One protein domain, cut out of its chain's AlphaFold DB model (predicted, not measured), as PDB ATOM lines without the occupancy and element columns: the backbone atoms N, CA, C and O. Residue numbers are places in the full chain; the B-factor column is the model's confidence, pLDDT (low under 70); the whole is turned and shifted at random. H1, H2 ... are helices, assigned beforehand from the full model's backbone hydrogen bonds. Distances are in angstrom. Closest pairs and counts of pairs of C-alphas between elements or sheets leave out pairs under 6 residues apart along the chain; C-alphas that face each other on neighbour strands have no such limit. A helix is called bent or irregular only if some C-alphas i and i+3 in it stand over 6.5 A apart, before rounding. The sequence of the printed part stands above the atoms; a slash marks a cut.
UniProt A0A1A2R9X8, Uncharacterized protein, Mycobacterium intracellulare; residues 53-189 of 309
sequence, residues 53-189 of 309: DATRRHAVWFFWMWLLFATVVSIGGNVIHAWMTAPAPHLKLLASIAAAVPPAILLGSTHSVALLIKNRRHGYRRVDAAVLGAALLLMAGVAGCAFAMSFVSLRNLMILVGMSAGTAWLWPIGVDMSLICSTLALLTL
ATOM      1  N   ASP A  53      33.841 -63.147  56.281       66.44
ATOM      2  CA  ASP A  53      33.102 -61.900  56.154       66.44
ATOM      3  C   ASP A  53      33.974 -60.642  56.237       66.44
ATOM      4  O   ASP A  53      33.686 -59.669  55.543       66.44
ATOM      5  N   ALA A  54      35.031 -60.629  57.056       76.62
ATOM      6  CA  ALA A  54      35.903 -59.462  57.200       76.62
ATOM      7  C   ALA A  54      36.737 -59.258  55.930       76.62
ATOM      8  O   ALA A  54      36.714 -58.178  55.340       76.62
ATOM      9  N   THR A  55      37.378 -60.320  55.436       78.25
ATOM     10  CA  THR A  55      38.192 -60.281  54.212       78.25
ATOM     11  C   THR A  55      37.356 -59.913  52.986       78.25
ATOM     12  O   THR A  55      37.768 -59.067  52.192       78.25
ATOM     13  N   ARG A  56      36.137 -60.458  52.856       79.75
ATOM     14  CA  ARG A  56      35.222 -60.098  51.759       79.75
ATOM     15  C   ARG A  56      34.775 -58.637  51.828       79.75
ATOM     16  O   ARG A  56      34.723 -57.975  50.795       79.75
ATOM     17  N   ARG A  57      34.473 -58.111  53.022       80.69
ATOM     18  CA  ARG A  57      34.115 -56.692  53.208       80.69
ATOM     19  C   ARG A  57      35.274 -55.766  52.848       80.69
ATOM     20  O   ARG A  57      35.041 -54.775  52.163       80.69
ATOM     21  N   HIS A  58      36.499 -56.105  53.252       80.56
ATOM     22  CA  HIS A  58      37.693 -55.343  52.885       80.56
ATOM     23  C   HIS A  58      37.940 -55.352  51.373       80.56
ATOM     24  O   HIS A  58      38.193 -54.292  50.809       80.56
ATOM     25  N   ALA A  59      37.793 -56.502  50.707       82.56
ATOM     26  CA  ALA A  59      37.920 -56.593  49.252       82.56
ATOM     27  C   ALA A  59      36.862 -55.740  48.531       82.56
ATOM     28  O   ALA A  59      37.206 -54.929  47.675       82.56
ATOM     29  N   VAL A  60      35.584 -55.856  48.914       83.94
ATOM     30  CA  VAL A  60      34.500 -55.036  48.341       83.94
ATOM     31  C   VAL A  60      34.761 -53.549  48.562       83.94
ATOM     32  O   VAL A  60      34.619 -52.766  47.630       83.94
ATOM     33  N   TRP A  61      35.173 -53.151  49.767       89.38
ATOM     34  CA  TRP A  61      35.481 -51.756  50.068       89.38
ATOM     35  C   TRP A  61      36.667 -51.238  49.248       89.38
ATOM     36  O   TRP A  61      36.575 -50.149  48.688       89.38
ATOM     37  N   PHE A  62      37.736 -52.028  49.110       88.69
ATOM     38  CA  PHE A  62      38.892 -51.686  48.281       88.69
ATOM     39  C   PHE A  62      38.493 -51.462  46.818       88.69
ATOM     40  O   PHE A  62      38.769 -50.398  46.267       88.69
ATOM     41  N   PHE A  63      37.780 -52.411  46.202       84.75
ATOM     42  CA  PHE A  63      37.328 -52.257  44.817       84.75
ATOM     43  C   PHE A  63      36.307 -51.127  44.657       84.75
ATOM     44  O   PHE A  63      36.262 -50.482  43.614       84.75
ATOM     45  N   TRP A  64      35.500 -50.836  45.679       90.19
ATOM     46  CA  TRP A  64      34.571 -49.708  45.641       90.19
ATOM     47  C   TRP A  64      35.297 -48.357  45.723       90.19
ATOM     48  O   TRP A  64      34.988 -47.451  44.952       90.19
ATOM     49  N   MET A  65      36.311 -48.235  46.587       91.50
ATOM     50  CA  MET A  65      37.196 -47.064  46.644       91.50
ATOM     51  C   MET A  65      37.968 -46.873  45.339       91.50
ATOM     52  O   MET A  65      38.080 -45.755  44.844       91.50
ATOM     53  N   TRP A  66      38.457 -47.962  44.748       86.31
ATOM     54  CA  TRP A  66      39.150 -47.926  43.467       86.31
ATOM     55  C   TRP A  66      38.225 -47.519  42.310       86.31
ATOM     56  O   TRP A  66      38.587 -46.676  41.490       86.31
ATOM     57  N   LEU A  67      36.995 -48.041  42.281       84.81
ATOM     58  CA  LEU A  67      35.969 -47.639  41.315       84.81
ATOM     59  C   LEU A  67      35.627 -46.147  41.448       84.81
ATOM     60  O   LEU A  67      35.527 -45.436  40.444       84.81
ATOM     61  N   LEU A  68      35.482 -45.658  42.683       86.25
ATOM     62  CA  LEU A  68      35.258 -44.242  42.965       86.25
ATOM     63  C   LEU A  68      36.428 -43.398  42.450       86.25
ATOM     64  O   LEU A  68      36.209 -42.403  41.761       86.25
ATOM     65  N   PHE A  69      37.662 -43.822  42.730       86.12
ATOM     66  CA  PHE A  69      38.869 -43.150  42.263       86.12
ATOM     67  C   PHE A  69      38.915 -43.056  40.731       86.12
ATOM     68  O   PHE A  69      39.066 -41.960  40.194       86.12
ATOM     69  N   ALA A  70      38.706 -44.165  40.019       80.50
ATOM     70  CA  ALA A  70      38.689 -44.179  38.556       80.50
ATOM     71  C   ALA A  70      37.585 -43.273  37.975       80.50
ATOM     72  O   ALA A  70      37.818 -42.539  37.012       80.50
ATOM     73  N   THR A  71      36.406 -43.251  38.604       85.31
ATOM     74  CA  THR A  71      35.299 -42.361  38.216       85.31
ATOM     75  C   THR A  71      35.682 -40.887  38.386       85.31
ATOM     76  O   THR A  71      35.450 -40.078  37.486       85.31
ATOM     77  N   VAL A  72      36.318 -40.531  39.507       86.44
ATOM     78  CA  VAL A  72      36.804 -39.167  39.774       86.44
ATOM     79  C   VAL A  72      37.885 -38.759  38.776       86.44
ATOM     80  O   VAL A  72      37.825 -37.648  38.256       86.44
ATOM     81  N   VAL A  73      38.839 -39.642  38.461       82.94
ATOM     82  CA  VAL A  73      39.883 -39.382  37.452       82.94
ATOM     83  C   VAL A  73      39.267 -39.148  36.069       82.94
ATOM     84  O   VAL A  73      39.676 -38.220  35.375       82.94
ATOM     85  N   SER A  74      38.249 -39.924  35.690       82.81
ATOM     86  CA  SER A  74      37.540 -39.762  34.413       82.81
ATOM     87  C   SER A  74      36.822 -38.408  34.317       82.81
ATOM     88  O   SER A  74      37.035 -37.645  33.374       82.81
ATOM     89  N   ILE A  75      36.033 -38.048  35.338       85.69
ATOM     90  CA  ILE A  75      35.331 -36.753  35.393       85.69
ATOM     91  C   ILE A  75      36.336 -35.594  35.447       85.69
ATOM     92  O   ILE A  75      36.181 -34.599  34.739       85.69
ATOM     93  N   GLY A  76      37.389 -35.739  36.255       85.88
ATOM     94  CA  GLY A  76      38.464 -34.764  36.399       85.88
ATOM     95  C   GLY A  76      39.190 -34.498  35.084       85.88
ATOM     96  O   GLY A  76      39.411 -33.339  34.746       85.88
ATOM     97  N   GLY A  77      39.486 -35.535  34.295       83.19
ATOM     98  CA  GLY A  77      40.100 -35.393  32.973       83.19
ATOM     99  C   GLY A  77      39.276 -34.516  32.026       83.19
ATOM    100  O   GLY A  77      39.822 -33.611  31.395       83.19
ATOM    101  N   ASN A  78      37.955 -34.709  31.996       87.69
ATOM    102  CA  ASN A  78      37.042 -33.910  31.164       87.69
ATOM    103  C   ASN A  78      36.971 -32.455  31.625       87.69
ATOM    104  O   ASN A  78      37.032 -31.532  30.810       87.69
ATOM    105  N   VAL A  79      36.887 -32.252  32.939       86.94
ATOM    106  CA  VAL A  79      36.891 -30.930  33.575       86.94
ATOM    107  C   VAL A  79      38.181 -30.170  33.264       86.94
ATOM    108  O   VAL A  79      38.129 -29.013  32.847       86.94
ATOM    109  N   ILE A  80      39.333 -30.823  33.433       86.94
ATOM    110  CA  ILE A  80      40.655 -30.232  33.203       86.94
ATOM    111  C   ILE A  80      40.835 -29.903  31.721       86.94
ATOM    112  O   ILE A  80      41.251 -28.792  31.394       86.94
ATOM    113  N   HIS A  81      40.470 -30.820  30.821       84.44
ATOM    114  CA  HIS A  81      40.514 -30.571  29.383       84.44
ATOM    115  C   HIS A  81      39.667 -29.344  29.012       84.44
ATOM    116  O   HIS A  81      40.163 -28.416  28.380       84.44
ATOM    117  N   ALA A  82      38.411 -29.279  29.461       85.25
ATOM    118  CA  ALA A  82      37.537 -28.140  29.183       85.25
ATOM    119  C   ALA A  82      38.078 -26.817  29.751       85.25
ATOM    120  O   ALA A  82      37.989 -25.779  29.093       85.25
ATOM    121  N   TRP A  83      38.682 -26.846  30.941       86.62
ATOM    122  CA  TRP A  83      39.311 -25.675  31.555       86.62
ATOM    123  C   TRP A  83      40.533 -25.173  30.767       86.62
ATOM    124  O   TRP A  83      40.739 -23.960  30.657       86.62
ATOM    125  N   MET A  84      41.323 -26.089  30.199       85.38
ATOM    126  CA  MET A  84      42.509 -25.769  29.397       85.38
ATOM    127  C   MET A  84      42.165 -25.330  27.967       85.38
ATOM    128  O   MET A  84      42.850 -24.471  27.421       85.38
ATOM    129  N   THR A  85      41.103 -25.875  27.366       82.75
ATOM    130  CA  THR A  85      40.692 -25.567  25.982       82.75
ATOM    131  C   THR A  85      39.782 -24.335  25.872       82.75
ATOM    132  O   THR A  85      39.576 -23.818  24.776       82.75
ATOM    133  N   ALA A  86      39.222 -23.834  26.979       83.25
ATOM    134  CA  ALA A  86      38.304 -22.696  26.942       83.25
ATOM    135  C   ALA A  86      39.001 -21.387  26.481       83.25
ATOM    136  O   ALA A  86      39.976 -20.960  27.106       83.25
ATOM    137  N   PRO A  87      38.473 -20.697  25.445       78.56
ATOM    138  CA  PRO A  87      39.139 -19.553  24.810       78.56
ATOM    139  C   PRO A  87      39.142 -18.269  25.652       78.56
ATOM    140  O   PRO A  87      39.989 -17.406  25.437       78.56
ATOM    141  N   ALA A  88      38.224 -18.122  26.616       84.62
ATOM    142  CA  ALA A  88      38.131 -16.935  27.465       84.62
ATOM    143  C   ALA A  88      38.179 -17.291  28.963       84.62
ATOM    144  O   ALA A  88      37.534 -18.255  29.386       84.62
ATOM    145  N   PRO A  89      38.876 -16.500  29.803       78.62
ATOM    146  CA  PRO A  89      39.085 -16.816  31.218       78.62
ATOM    147  C   PRO A  89      37.793 -16.870  32.049       78.62
ATOM    148  O   PRO A  89      37.704 -17.686  32.960       78.62
ATOM    149  N   HIS A  90      36.769 -16.080  31.711       81.69
ATOM    150  CA  HIS A  90      35.473 -16.103  32.405       81.69
ATOM    151  C   HIS A  90      34.611 -17.330  32.043       81.69
ATOM    152  O   HIS A  90      33.761 -17.740  32.831       81.69
ATOM    153  N   LEU A  91      34.850 -17.954  30.882       82.88
ATOM    154  CA  LEU A  91      34.137 -19.159  30.436       82.88
ATOM    155  C   LEU A  91      34.746 -20.446  30.994       82.88
ATOM    156  O   LEU A  91      34.104 -21.487  30.926       82.88
ATOM    157  N   LYS A  92      35.954 -20.396  31.568       85.88
ATOM    158  CA  LYS A  92      36.653 -21.581  32.092       85.88
ATOM    159  C   LYS A  92      35.826 -22.340  33.129       85.88
ATOM    160  O   LYS A  92      35.744 -23.564  33.067       85.88
ATOM    161  N   LEU A  93      35.179 -21.612  34.044       84.12
ATOM    162  CA  LEU A  93      34.313 -22.216  35.056       84.12
ATOM    163  C   LEU A  93      33.075 -22.857  34.410       84.12
ATOM    164  O   LEU A  93      32.773 -24.018  34.669       84.12
ATOM    165  N   LEU A  94      32.401 -22.142  33.507       84.25
ATOM    166  CA  LEU A  94      31.224 -22.653  32.799       84.25
ATOM    167  C   LEU A  94      31.551 -23.891  31.949       84.25
ATOM    168  O   LEU A  94      30.807 -24.865  31.986       84.25
ATOM    169  N   ALA A  95      32.686 -23.887  31.249       84.44
ATOM    170  CA  ALA A  95      33.161 -25.014  30.450       84.44
ATOM    171  C   ALA A  95      33.480 -26.236  31.323       84.44
ATOM    172  O   ALA A  95      33.091 -27.350  30.980       84.44
ATOM    173  N   SER A  96      34.125 -26.030  32.477       85.69
ATOM    174  CA  SER A  96      34.409 -27.110  33.427       85.69
ATOM    175  C   SER A  96      33.136 -27.756  33.982       85.69
ATOM    176  O   SER A  96      33.024 -28.980  33.999       85.69
ATOM    177  N   ILE A  97      32.141 -26.944  34.356       86.31
ATOM    178  CA  ILE A  97      30.845 -27.436  34.836       86.31
ATOM    179  C   ILE A  97      30.137 -28.194  33.712       86.31
ATOM    180  O   ILE A  97      29.720 -29.331  33.916       86.31
ATOM    181  N   ALA A  98      30.060 -27.611  32.511       83.56
ATOM    182  CA  ALA A  98      29.420 -28.234  31.356       83.56
ATOM    183  C   ALA A  98      30.063 -29.581  30.978       83.56
ATOM    184  O   ALA A  98      29.351 -30.497  30.577       83.56
ATOM    185  N   ALA A  99      31.376 -29.741  31.160       87.44
ATOM    186  CA  ALA A  99      32.082 -30.996  30.895       87.44
ATOM    187  C   ALA A  99      31.792 -32.105  31.926       87.44
ATOM    188  O   ALA A  99      31.891 -33.287  31.599       87.44
ATOM    189  N   ALA A 100      31.403 -31.746  33.153       85.50
ATOM    190  CA  ALA A 100      31.003 -32.704  34.187       85.50
ATOM    191  C   ALA A 100      29.532 -33.151  34.063       85.50
ATOM    192  O   ALA A 100      29.153 -34.185  34.617       85.50
ATOM    193  N   VAL A 101      28.703 -32.402  33.324       84.75
ATOM    194  CA  VAL A 101      27.270 -32.692  33.153       84.75
ATOM    195  C   VAL A 101      27.014 -34.064  32.506       84.75
ATOM    196  O   VAL A 101      26.220 -34.818  33.075       84.75
ATOM    197  N   PRO A 102      27.660 -34.459  31.385       81.44
ATOM    198  CA  PRO A 102      27.359 -35.740  30.744       81.44
ATOM    199  C   PRO A 102      27.630 -36.963  31.645       81.44
ATOM    200  O   PRO A 102      26.729 -37.795  31.779       81.44
ATOM    201  N   PRO A 103      28.786 -37.074  32.336       83.38
ATOM    202  CA  PRO A 103      29.015 -38.157  33.297       83.38
ATOM    203  C   PRO A 103      28.038 -38.153  34.483       83.38
ATOM    204  O   PRO A 103      27.587 -39.213  34.916       83.38
ATOM    205  N   ALA A 104      27.675 -36.975  35.002       83.88
ATOM    206  CA  ALA A 104      26.761 -36.863  36.140       83.88
ATOM    207  C   ALA A 104      25.333 -37.316  35.793       83.88
ATOM    208  O   ALA A 104      24.714 -38.059  36.559       83.88
ATOM    209  N   ILE A 105      24.824 -36.922  34.618       85.00
ATOM    210  CA  ILE A 105      23.515 -37.370  34.120       85.00
ATOM    211  C   ILE A 105      23.503 -38.891  33.957       85.00
ATOM    212  O   ILE A 105      22.518 -39.534  34.321       85.00
ATOM    213  N   LEU A 106      24.596 -39.479  33.462       82.88
ATOM    214  CA  LEU A 106      24.698 -40.926  33.301       82.88
ATOM    215  C   LEU A 106      24.574 -41.654  34.650       82.88
ATOM    216  O   LEU A 106      23.754 -42.563  34.769       82.88
ATOM    217  N   LEU A 107      25.300 -41.202  35.678       84.06
ATOM    218  CA  LEU A 107      25.220 -41.766  37.033       84.06
ATOM    219  C   LEU A 107      23.814 -41.637  37.639       84.06
ATOM    220  O   LEU A 107      23.279 -42.603  38.194       84.06
ATOM    221  N   GLY A 108      23.188 -40.465  37.498       83.56
ATOM    222  CA  GLY A 108      21.813 -40.236  37.952       83.56
ATOM    223  C   GLY A 108      20.805 -41.131  37.226       83.56
ATOM    224  O   GLY A 108      19.875 -41.665  37.838       83.56
ATOM    225  N   SER A 109      21.028 -41.366  35.934       79.19
ATOM    226  CA  SER A 109      20.205 -42.253  35.118       79.19
ATOM    227  C   SER A 109      20.339 -43.714  35.569       79.19
ATOM    228  O   SER A 109      19.329 -44.396  35.743       79.19
ATOM    229  N   THR A 110      21.555 -44.193  35.866       84.75
ATOM    230  CA  THR A 110      21.779 -45.553  36.394       84.75
ATOM    231  C   THR A 110      21.035 -45.779  37.708       84.75
ATOM    232  O   THR A 110      20.384 -46.811  37.888       84.75
ATOM    233  N   HIS A 111      21.065 -44.796  38.612       81.19
ATOM    234  CA  HIS A 111      20.334 -44.878  39.875       81.19
ATOM    235  C   HIS A 111      18.813 -44.864  39.660       81.19
ATOM    236  O   HIS A 111      18.088 -45.641  40.281       81.19
ATOM    237  N   SER A 112      18.332 -44.047  38.721       79.25
ATOM    238  CA  SER A 112      16.913 -43.970  38.354       79.25
ATOM    239  C   SER A 112      16.389 -45.299  37.806       79.25
ATOM    240  O   SER A 112      15.326 -45.762  38.218       79.25
ATOM    241  N   VAL A 113      17.152 -45.963  36.932       80.25
ATOM    242  CA  VAL A 113      16.798 -47.291  36.405       80.25
ATOM    243  C   VAL A 113      16.845 -48.357  37.497       80.25
ATOM    244  O   VAL A 113      15.941 -49.188  37.566       80.25
ATOM    245  N   ALA A 114      17.834 -48.316  38.394       80.06
ATOM    246  CA  ALA A 114      17.898 -49.239  39.527       80.06
ATOM    247  C   ALA A 114      16.670 -49.103  40.450       80.06
ATOM    248  O   ALA A 114      16.075 -50.108  40.846       80.06
ATOM    249  N   LEU A 115      16.246 -47.868  40.742       80.25
ATOM    250  CA  LEU A 115      15.029 -47.594  41.511       80.25
ATOM    251  C   LEU A 115      13.766 -48.046  40.769       80.25
ATOM    252  O   LEU A 115      12.871 -48.632  41.381       80.25
ATOM    253  N   LEU A 116      13.709 -47.836  39.451       76.00
ATOM    254  CA  LEU A 116      12.588 -48.265  38.620       76.00
ATOM    255  C   LEU A 116      12.443 -49.791  38.610       76.00
ATOM    256  O   LEU A 116      11.337 -50.300  38.766       76.00
ATOM    257  N   ILE A 117      13.547 -50.529  38.461       75.62
ATOM    258  CA  ILE A 117      13.555 -51.999  38.493       75.62
ATOM    259  C   ILE A 117      13.086 -52.508  39.859       75.62
ATOM    260  O   ILE A 117      12.268 -53.423  39.922       75.62
ATOM    261  N   LYS A 118      13.550 -51.887  40.949       72.31
ATOM    262  CA  LYS A 118      13.214 -52.297  42.319       72.31
ATOM    263  C   LYS A 118      11.733 -52.108  42.674       72.31
ATOM    264  O   LYS A 118      11.237 -52.813  43.545       72.31
ATOM    265  N   ASN A 119      11.033 -51.177  42.024       70.62
ATOM    266  CA  ASN A 119       9.666 -50.791  42.392       70.62
ATOM    267  C   ASN A 119       8.579 -51.240  41.391       70.62
ATOM    268  O   ASN A 119       7.414 -50.868  41.547       70.62
ATOM    269  N   ARG A 120       8.909 -52.017  40.345       70.75
ATOM    270  CA  ARG A 120       7.898 -52.459  39.364       70.75
ATOM    271  C   ARG A 120       6.989 -53.562  39.918       70.75
ATOM    272  O   ARG A 120       7.433 -54.685  40.149       70.75
ATOM    273  N   ARG A 121       5.685 -53.270  40.022       61.19
ATOM    274  CA  ARG A 121       4.615 -54.271  40.199       61.19
ATOM    275  C   ARG A 121       4.295 -54.957  38.866       61.19
ATOM    276  O   ARG A 121       4.205 -54.305  37.833       61.19
ATOM    277  N   HIS A 122       4.138 -56.279  38.898       54.69
ATOM    278  CA  HIS A 122       3.916 -57.119  37.720       54.69
ATOM    279  C   HIS A 122       2.510 -56.951  37.121       54.69
ATOM    280  O   HIS A 122       1.537 -57.462  37.663       54.69
ATOM    281  N   GLY A 123       2.425 -56.322  35.949       57.22
ATOM    282  CA  GLY A 123       1.257 -56.369  35.070       57.22
ATOM    283  C   GLY A 123       1.617 -55.756  33.717       57.22
ATOM    284  O   GLY A 123       1.784 -54.551  33.658       57.22
ATOM    285  N   TYR A 124       1.728 -56.581  32.660       57.50
ATOM    286  CA  TYR A 124       2.303 -56.304  31.314       57.50
ATOM    287  C   TYR A 124       3.823 -56.532  31.118       57.50
ATOM    288  O   TYR A 124       4.539 -55.730  30.523       57.50
ATOM    289  N   ARG A 125       4.299 -57.743  31.455       69.56
ATOM    290  CA  ARG A 125       5.714 -58.186  31.381       69.56
ATOM    291  C   ARG A 125       6.466 -57.885  30.070       69.56
ATOM    292  O   ARG A 125       7.658 -57.612  30.123       69.56
ATOM    293  N   ARG A 126       5.816 -57.958  28.897       72.62
ATOM    294  CA  ARG A 126       6.487 -57.739  27.594       72.62
ATOM    295  C   ARG A 126       6.631 -56.264  27.232       72.62
ATOM    296  O   ARG A 126       7.702 -55.868  26.793       72.62
ATOM    297  N   VAL A 127       5.582 -55.464  27.430       76.06
ATOM    298  CA  VAL A 127       5.632 -54.010  27.192       76.06
ATOM    299  C   VAL A 127       6.580 -53.373  28.200       76.06
ATOM    300  O   VAL A 127       7.430 -52.572  27.828       76.06
ATOM    301  N   ASP A 128       6.527 -53.824  29.451       75.75
ATOM    302  CA  ASP A 128       7.448 -53.401  30.495       75.75
ATOM    303  C   ASP A 128       8.910 -53.692  30.158       75.75
ATOM    304  O   ASP A 128       9.757 -52.804  30.292       75.75
ATOM    305  N   ALA A 129       9.197 -54.918  29.710       80.19
ATOM    306  CA  ALA A 129      10.529 -55.327  29.289       80.19
ATOM    307  C   ALA A 129      10.987 -54.578  28.033       80.19
ATOM    308  O   ALA A 129      12.153 -54.210  27.954       80.19
ATOM    309  N   ALA A 130      10.088 -54.300  27.085       83.94
ATOM    310  CA  ALA A 130      10.401 -53.514  25.896       83.94
ATOM    311  C   ALA A 130      10.735 -52.059  26.253       83.94
ATOM    312  O   ALA A 130      11.740 -51.537  25.787       83.94
ATOM    313  N   VAL A 131       9.954 -51.424  27.133       83.50
ATOM    314  CA  VAL A 131      10.218 -50.060  27.619       83.50
ATOM    315  C   VAL A 131      11.513 -50.011  28.429       83.50
ATOM    316  O   VAL A 131      12.315 -49.099  28.245       83.50
ATOM    317  N   LEU A 132      11.755 -51.000  29.298       82.62
ATOM    318  CA  LEU A 132      13.015 -51.102  30.039       82.62
ATOM    319  C   LEU A 132      14.200 -51.304  29.091       82.62
ATOM    320  O   LEU A 132      15.213 -50.630  29.232       82.62
ATOM    321  N   GLY A 133      14.062 -52.212  28.125       85.19
ATOM    322  CA  GLY A 133      15.080 -52.510  27.126       85.19
ATOM    323  C   GLY A 133      15.394 -51.294  26.262       85.19
ATOM    324  O   GLY A 133      16.561 -50.971  26.081       85.19
ATOM    325  N   ALA A 134      14.374 -50.565  25.806       86.88
ATOM    326  CA  ALA A 134      14.544 -49.319  25.065       86.88
ATOM    327  C   ALA A 134      15.235 -48.240  25.915       86.88
ATOM    328  O   ALA A 134      16.174 -47.603  25.444       86.88
ATOM    329  N   ALA A 135      14.829 -48.067  27.178       82.94
ATOM    330  CA  ALA A 135      15.470 -47.125  28.097       82.94
ATOM    331  C   ALA A 135      16.943 -47.483  28.365       82.94
ATOM    332  O   ALA A 135      17.802 -46.605  28.350       82.94
ATOM    333  N   LEU A 136      17.247 -48.771  28.559       85.88
ATOM    334  CA  LEU A 136      18.612 -49.273  28.727       85.88
ATOM    335  C   LEU A 136      19.450 -49.096  27.458       85.88
ATOM    336  O   LEU A 136      20.608 -48.704  27.553       85.88
ATOM    337  N   LEU A 137      18.877 -49.338  26.278       89.06
ATOM    338  CA  LEU A 137      19.561 -49.159  24.996       89.06
ATOM    339  C   LEU A 137      19.888 -47.684  24.753       89.06
ATOM    340  O   LEU A 137      21.020 -47.353  24.408       89.06
ATOM    341  N   LEU A 138      18.932 -46.786  24.998       85.81
ATOM    342  CA  LEU A 138      19.154 -45.341  24.921       85.81
ATOM    343  C   LEU A 138      20.227 -44.886  25.918       85.81
ATOM    344  O   LEU A 138      21.128 -44.136  25.546       85.81
ATOM    345  N   MET A 139      20.178 -45.378  27.160       86.12
ATOM    346  CA  MET A 139      21.205 -45.110  28.170       86.12
ATOM    347  C   MET A 139      22.581 -45.610  27.716       86.12
ATOM    348  O   MET A 139      23.552 -44.872  27.844       86.12
ATOM    349  N   ALA A 140      22.669 -46.819  27.159       85.81
ATOM    350  CA  ALA A 140      23.911 -47.375  26.633       85.81
ATOM    351  C   ALA A 140      24.456 -46.542  25.462       85.81
ATOM    352  O   ALA A 140      25.659 -46.297  25.393       85.81
ATOM    353  N   GLY A 141      23.581 -46.039  24.586       88.12
ATOM    354  CA  GLY A 141      23.958 -45.121  23.509       88.12
ATOM    355  C   GLY A 141      24.543 -43.808  24.038       88.12
ATOM    356  O   GLY A 141      25.638 -43.412  23.640       88.12
ATOM    357  N   VAL A 142      23.862 -43.161  24.989       84.38
ATOM    358  CA  VAL A 142      24.358 -41.933  25.639       84.38
ATOM    359  C   VAL A 142      25.670 -42.191  26.383       84.38
ATOM    360  O   VAL A 142      26.596 -41.388  26.278       84.38
ATOM    361  N   ALA A 143      25.772 -43.319  27.089       84.50
ATOM    362  CA  ALA A 143      26.990 -43.740  27.771       84.50
ATOM    363  C   ALA A 143      28.156 -43.891  26.789       84.50
ATOM    364  O   ALA A 143      29.233 -43.370  27.056       84.50
ATOM    365  N   GLY A 144      27.933 -44.534  25.639       87.75
ATOM    366  CA  GLY A 144      28.940 -44.691  24.590       87.75
ATOM    367  C   GLY A 144      29.428 -43.352  24.031       87.75
ATOM    368  O   GLY A 144      30.633 -43.139  23.904       87.75
ATOM    369  N   CYS A 145      28.516 -42.411  23.770       85.25
ATOM    370  CA  CYS A 145      28.879 -41.065  23.319       85.25
ATOM    371  C   CYS A 145      29.678 -40.290  24.380       85.25
ATOM    372  O   CYS A 145      30.707 -39.687  24.066       85.25
ATOM    373  N   ALA A 146      29.233 -40.317  25.639       85.75
ATOM    374  CA  ALA A 146      29.930 -39.667  26.749       85.75
ATOM    375  C   ALA A 146      31.317 -40.285  26.986       85.75
ATOM    376  O   ALA A 146      32.289 -39.565  27.207       85.75
ATOM    377  N   PHE A 147      31.419 -41.610  26.881       85.94
ATOM    378  CA  PHE A 147      32.666 -42.355  26.981       85.94
ATOM    379  C   PHE A 147      33.655 -41.956  25.883       85.94
ATOM    380  O   PHE A 147      34.796 -41.621  26.187       85.94
ATOM    381  N   ALA A 148      33.216 -41.909  24.622       86.75
ATOM    382  CA  ALA A 148      34.064 -41.488  23.509       86.75
ATOM    383  C   ALA A 148      34.590 -40.051  23.696       86.75
ATOM    384  O   ALA A 148      35.774 -39.790  23.478       86.75
ATOM    385  N   MET A 149      33.740 -39.132  24.167       84.06
ATOM    386  CA  MET A 149      34.157 -37.766  24.515       84.06
ATOM    387  C   MET A 149      35.168 -37.741  25.669       84.06
ATOM    388  O   MET A 149      36.121 -36.956  25.633       84.06
ATOM    389  N   SER A 150      35.001 -38.620  26.659       86.88
ATOM    390  CA  SER A 150      35.937 -38.763  27.778       86.88
ATOM    391  C   SER A 150      37.300 -39.271  27.305       86.88
ATOM    392  O   SER A 150      38.336 -38.670  27.585       86.88
ATOM    393  N   PHE A 151      37.301 -40.314  26.476       88.31
ATOM    394  CA  PHE A 151      38.504 -40.881  25.874       88.31
ATOM    395  C   PHE A 151      39.314 -39.830  25.107       88.31
ATOM    396  O   PHE A 151      40.528 -39.703  25.290       88.31
ATOM    397  N   VAL A 152      38.638 -39.039  24.268       89.62
ATOM    398  CA  VAL A 152      39.272 -37.956  23.505       89.62
ATOM    399  C   VAL A 152      39.834 -36.882  24.435       89.62
ATOM    400  O   VAL A 152      40.961 -36.435  24.225       89.62
ATOM    401  N   SER A 153      39.101 -36.509  25.485       87.00
ATOM    402  CA  SER A 153      39.538 -35.493  26.448       87.00
ATOM    403  C   SER A 153      40.792 -35.925  27.211       87.00
ATOM    404  O   SER A 153      41.755 -35.162  27.276       87.00
ATOM    405  N   LEU A 154      40.837 -37.162  27.723       86.38
ATOM    406  CA  LEU A 154      42.028 -37.687  28.399       86.38
ATOM    407  C   LEU A 154      43.216 -37.827  27.438       86.38
ATOM    408  O   LEU A 154      44.337 -37.458  27.790       86.38
ATOM    409  N   ARG A 155      42.990 -38.311  26.211       89.06
ATOM    410  CA  ARG A 155      44.043 -38.396  25.188       89.06
ATOM    411  C   ARG A 155      44.630 -37.017  24.886       89.06
ATOM    412  O   ARG A 155      45.848 -36.861  24.865       89.06
ATOM    413  N   ASN A 156      43.777 -36.023  24.658       87.62
ATOM    414  CA  ASN A 156      44.206 -34.661  24.359       87.62
ATOM    415  C   ASN A 156      44.914 -34.015  25.552       87.62
ATOM    416  O   ASN A 156      45.905 -33.319  25.361       87.62
ATOM    417  N   LEU A 157      44.465 -34.294  26.779       86.06
ATOM    418  CA  LEU A 157      45.149 -33.848  27.987       86.06
ATOM    419  C   LEU A 157      46.570 -34.417  28.065       86.06
ATOM    420  O   LEU A 157      47.508 -33.696  28.383       86.06
ATOM    421  N   MET A 158      46.755 -35.688  27.719       88.75
ATOM    422  CA  MET A 158      48.078 -36.312  27.682       88.75
ATOM    423  C   MET A 158      48.993 -35.739  26.601       88.75
ATOM    424  O   MET A 158      50.185 -35.558  26.849       88.75
ATOM    425  N   ILE A 159      48.442 -35.382  25.440       89.44
ATOM    426  CA  ILE A 159      49.181 -34.631  24.414       89.44
ATOM    427  C   ILE A 159      49.593 -33.258  24.963       89.44
ATOM    428  O   ILE A 159      50.731 -32.834  24.780       89.44
ATOM    429  N   LEU A 160      48.696 -32.592  25.690       87.06
ATOM    430  CA  LEU A 160      48.929 -31.270  26.269       87.06
ATOM    431  C   LEU A 160      49.984 -31.290  27.392       87.06
ATOM    432  O   LEU A 160      50.740 -30.336  27.534       87.06
ATOM    433  N   VAL A 161      50.098 -32.397  28.132       86.12
ATOM    434  CA  VAL A 161      51.160 -32.643  29.132       86.12
ATOM    435  C   VAL A 161      52.511 -33.008  28.478       86.12
ATOM    436  O   VAL A 161      53.530 -33.081  29.162       86.12
ATOM    437  N   GLY A 162      52.557 -33.172  27.150       83.50
ATOM    438  CA  GLY A 162      53.794 -33.348  26.382       83.50
ATOM    439  C   GLY A 162      54.073 -34.776  25.904       83.50
ATOM    440  O   GLY A 162      55.170 -35.042  25.414       83.50
ATOM    441  N   MET A 163      53.116 -35.707  26.014       85.69
ATOM    442  CA  MET A 163      53.267 -37.045  25.428       85.69
ATOM    443  C   MET A 163      53.019 -37.043  23.917       85.69
ATOM    444  O   MET A 163      52.177 -36.310  23.396       85.69
ATOM    445  N   SER A 164      53.731 -37.914  23.197       87.62
ATOM    446  CA  SER A 164      53.542 -38.073  21.755       87.62
ATOM    447  C   SER A 164      52.120 -38.566  21.440       87.62
ATOM    448  O   SER A 164      51.554 -39.416  22.135       87.62
ATOM    449  N   ALA A 165      51.532 -38.064  20.348       85.50
ATOM    450  CA  ALA A 165      50.169 -38.422  19.941       85.50
ATOM    451  C   ALA A 165      49.987 -39.931  19.670       85.50
ATOM    452  O   ALA A 165      48.868 -40.439  19.771       85.50
ATOM    453  N   GLY A 166      51.083 -40.634  19.355       85.25
ATOM    454  CA  GLY A 166      51.119 -42.080  19.140       85.25
ATOM    455  C   GLY A 166      51.064 -42.916  20.423       85.25
ATOM    456  O   GLY A 166      50.662 -44.072  20.355       85.25
ATOM    457  N   THR A 167      51.401 -42.349  21.588       86.69
ATOM    458  CA  THR A 167      51.380 -43.059  22.885       86.69
ATOM    459  C   THR A 167      50.263 -42.561  23.807       86.69
ATOM    460  O   THR A 167      49.782 -43.308  24.656       86.69
ATOM    461  N   ALA A 168      49.769 -41.335  23.607       88.50
ATOM    462  CA  ALA A 168      48.738 -40.722  24.449       88.50
ATOM    463  C   ALA A 168      47.415 -41.514  24.535       88.50
ATOM    464  O   ALA A 168      46.669 -41.347  25.495       88.50
ATOM    465  N   TRP A 169      47.115 -42.381  23.561       89.00
ATOM    466  CA  TRP A 169      45.909 -43.220  23.567       89.00
ATOM    467  C   TRP A 169      45.986 -44.410  24.539       89.00
ATOM    468  O   TRP A 169      44.942 -44.944  24.900       89.00
ATOM    469  N   LEU A 170      47.181 -44.809  24.997       88.19
ATOM    470  CA  LEU A 170      47.326 -45.903  25.965       88.19
ATOM    471  C   LEU A 170      46.833 -45.496  27.358       88.19
ATOM    472  O   LEU A 170      46.337 -46.334  28.106       88.19
ATOM    473  N   TRP A 171      46.961 -44.215  27.709       87.06
ATOM    474  CA  TRP A 171      46.637 -43.726  29.048       87.06
ATOM    475  C   TRP A 171      45.135 -43.834  29.374       87.06
ATOM    476  O   TRP A 171      44.808 -44.451  30.389       87.06
ATOM    477  N   PRO A 172      44.204 -43.352  28.516       85.69
ATOM    478  CA  PRO A 172      42.771 -43.569  28.723       85.69
ATOM    479  C   PRO A 172      42.400 -45.057  28.798       85.69
ATOM    480  O   PRO A 172      41.654 -45.451  29.687       85.69
ATOM    481  N   ILE A 173      42.992 -45.907  27.946       89.12
ATOM    482  CA  ILE A 173      42.727 -47.357  27.968       89.12
ATOM    483  C   ILE A 173      43.159 -47.988  29.287       89.12
ATOM    484  O   ILE A 173      42.441 -48.830  29.816       89.12
ATOM    485  N   GLY A 174      44.310 -47.595  29.837       86.31
ATOM    486  CA  GLY A 174      44.758 -48.090  31.138       86.31
ATOM    487  C   GLY A 174      43.763 -47.764  32.256       86.31
ATOM    488  O   GLY A 174      43.442 -48.632  33.069       86.31
ATOM    489  N   VAL A 175      43.227 -46.539  32.261       85.56
ATOM    490  CA  VAL A 175      42.181 -46.119  33.210       85.56
ATOM    491  C   VAL A 175      40.899 -46.931  33.011       85.56
ATOM    492  O   VAL A 175      40.336 -47.427  33.987       85.56
ATOM    493  N   ASP A 176      40.468 -47.130  31.767       85.81
ATOM    494  CA  ASP A 176      39.237 -47.861  31.458       85.81
ATOM    495  C   ASP A 176      39.350 -49.360  31.775       85.81
ATOM    496  O   ASP A 176      38.437 -49.938  32.361       85.81
ATOM    497  N   MET A 177      40.482 -50.001  31.469       87.38
ATOM    498  CA  MET A 177      40.731 -51.405  31.829       87.38
ATOM    499  C   MET A 177      40.724 -51.597  33.343       87.38
ATOM    500  O   MET A 177      40.122 -52.538  33.852       87.38
ATOM    501  N   SER A 178      41.329 -50.663  34.074       85.69
ATOM    502  CA  SER A 178      41.296 -50.634  35.533       85.69
ATOM    503  C   SER A 178      39.865 -50.506  36.083       85.69
ATOM    504  O   SER A 178      39.483 -51.229  37.010       85.69
ATOM    505  N   LEU A 179      39.035 -49.653  35.468       85.00
ATOM    506  CA  LEU A 179      37.613 -49.507  35.797       85.00
ATOM    507  C   LEU A 179      36.831 -50.805  35.531       85.00
ATOM    508  O   LEU A 179      36.034 -51.237  36.371       85.00
ATOM    509  N   ILE A 180      37.082 -51.452  34.388       87.62
ATOM    510  CA  ILE A 180      36.461 -52.726  34.002       87.62
ATOM    511  C   ILE A 180      36.845 -53.825  34.994       87.62
ATOM    512  O   ILE A 180      35.956 -54.481  35.533       87.62
ATOM    513  N   CYS A 181      38.134 -53.996  35.303       85.12
ATOM    514  CA  CYS A 181      38.603 -54.979  36.280       85.12
ATOM    515  C   CYS A 181      37.950 -54.775  37.652       85.12
ATOM    516  O   CYS A 181      37.491 -55.739  38.263       85.12
ATOM    517  N   SER A 182      37.847 -53.526  38.112       84.81
ATOM    518  CA  SER A 182      37.191 -53.195  39.380       84.81
ATOM    519  C   SER A 182      35.703 -53.533  39.378       84.81
ATOM    520  O   SER A 182      35.178 -54.067  40.353       84.81
ATOM    521  N   THR A 183      35.015 -53.239  38.274       87.06
ATOM    522  CA  THR A 183      33.583 -53.521  38.126       87.06
ATOM    523  C   THR A 183      33.335 -55.025  38.078       87.06
ATOM    524  O   THR A 183      32.471 -55.523  38.795       87.06
ATOM    525  N   LEU A 184      34.127 -55.765  37.297       87.62
ATOM    526  CA  LEU A 184      34.051 -57.223  37.227       87.62
ATOM    527  C   LEU A 184      34.345 -57.861  38.588       87.62
ATOM    528  O   LEU A 184      33.573 -58.706  39.028       87.62
ATOM    529  N   ALA A 185      35.382 -57.413  39.300       84.88
ATOM    530  CA  ALA A 185      35.682 -57.890  40.648       84.88
ATOM    531  C   ALA A 185      34.531 -57.619  41.632       84.88
ATOM    532  O   ALA A 185      34.176 -58.481  42.432       84.88
ATOM    533  N   LEU A 186      33.892 -56.446  41.559       84.88
ATOM    534  CA  LEU A 186      32.709 -56.155  42.369       84.88
ATOM    535  C   LEU A 186      31.518 -57.036  41.995       84.88
ATOM    536  O   LEU A 186      30.794 -57.448  42.893       84.88
ATOM    537  N   LEU A 187      31.314 -57.354  40.716       85.06
ATOM    538  CA  LEU A 187      30.228 -58.232  40.265       85.06
ATOM    539  C   LEU A 187      30.441 -59.691  40.695       85.06
ATOM    540  O   LEU A 187      29.480 -60.349  41.109       85.06
ATOM    541  N   THR A 188      31.681 -60.188  40.670       86.06
ATOM    542  CA  THR A 188      32.003 -61.521  41.207       86.06
ATOM    543  C   THR A 188      31.865 -61.557  42.725       86.06
ATOM    544  O   THR A 188      31.346 -62.526  43.273       86.06
ATOM    545  N   LEU A 189      32.249 -60.478  43.415       78.56
ATOM    546  CA  LEU A 189      32.071 -60.357  44.860       78.56
ATOM    547  C   LEU A 189      30.601 -60.198  45.250       78.56
ATOM    548  O   LEU A 189      30.205 -60.751  46.271       78.56
TER     549      LEU A 189
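What this domain is: This is residues 53 to 189 of the 309 residues of an uncharacterized protein of Mycobacterium intracellulare (UniProt A0A1A2R9X8). Two helix pairs, H1 with H4 and H2b with H3, make a V closed where H1 meets H3. The 137 printed residues have four named helices, H1 to H4. The whole is all helix and loose, with radius of gyration of the C-alphas 18.3 A and spans 56 by 39 by 28 A.

How they stand to each other: H1, residues 53 to 85, and H2a, residues 91 to 99, form a hairpin, as do H2b, residues 102 to 118, and H3, residues 125 to 160. H2, one helix by its hydrogen bonds, is bent: C-alphas 99 and 102 are 6.7 A apart. H1 touches H3 at a steep tilt of 61 degrees, C-alphas 77 and 154 closest at 5.5 A, and H4, residues 170 to 189, at a shallow tilt of 29 degrees. Every O i to N i+4 helix pair is within hydrogen-bond range.

Where its parts are: Find C-alpha 53 at (33.102, -61.900, 56.154), where H1 begins; H4 ends at C-alpha 189 at (32.071, -60.357, 44.860).

The domain as a whole: The printed part has no cut; pLDDT is under 70 at residues 53 and 121 to 125.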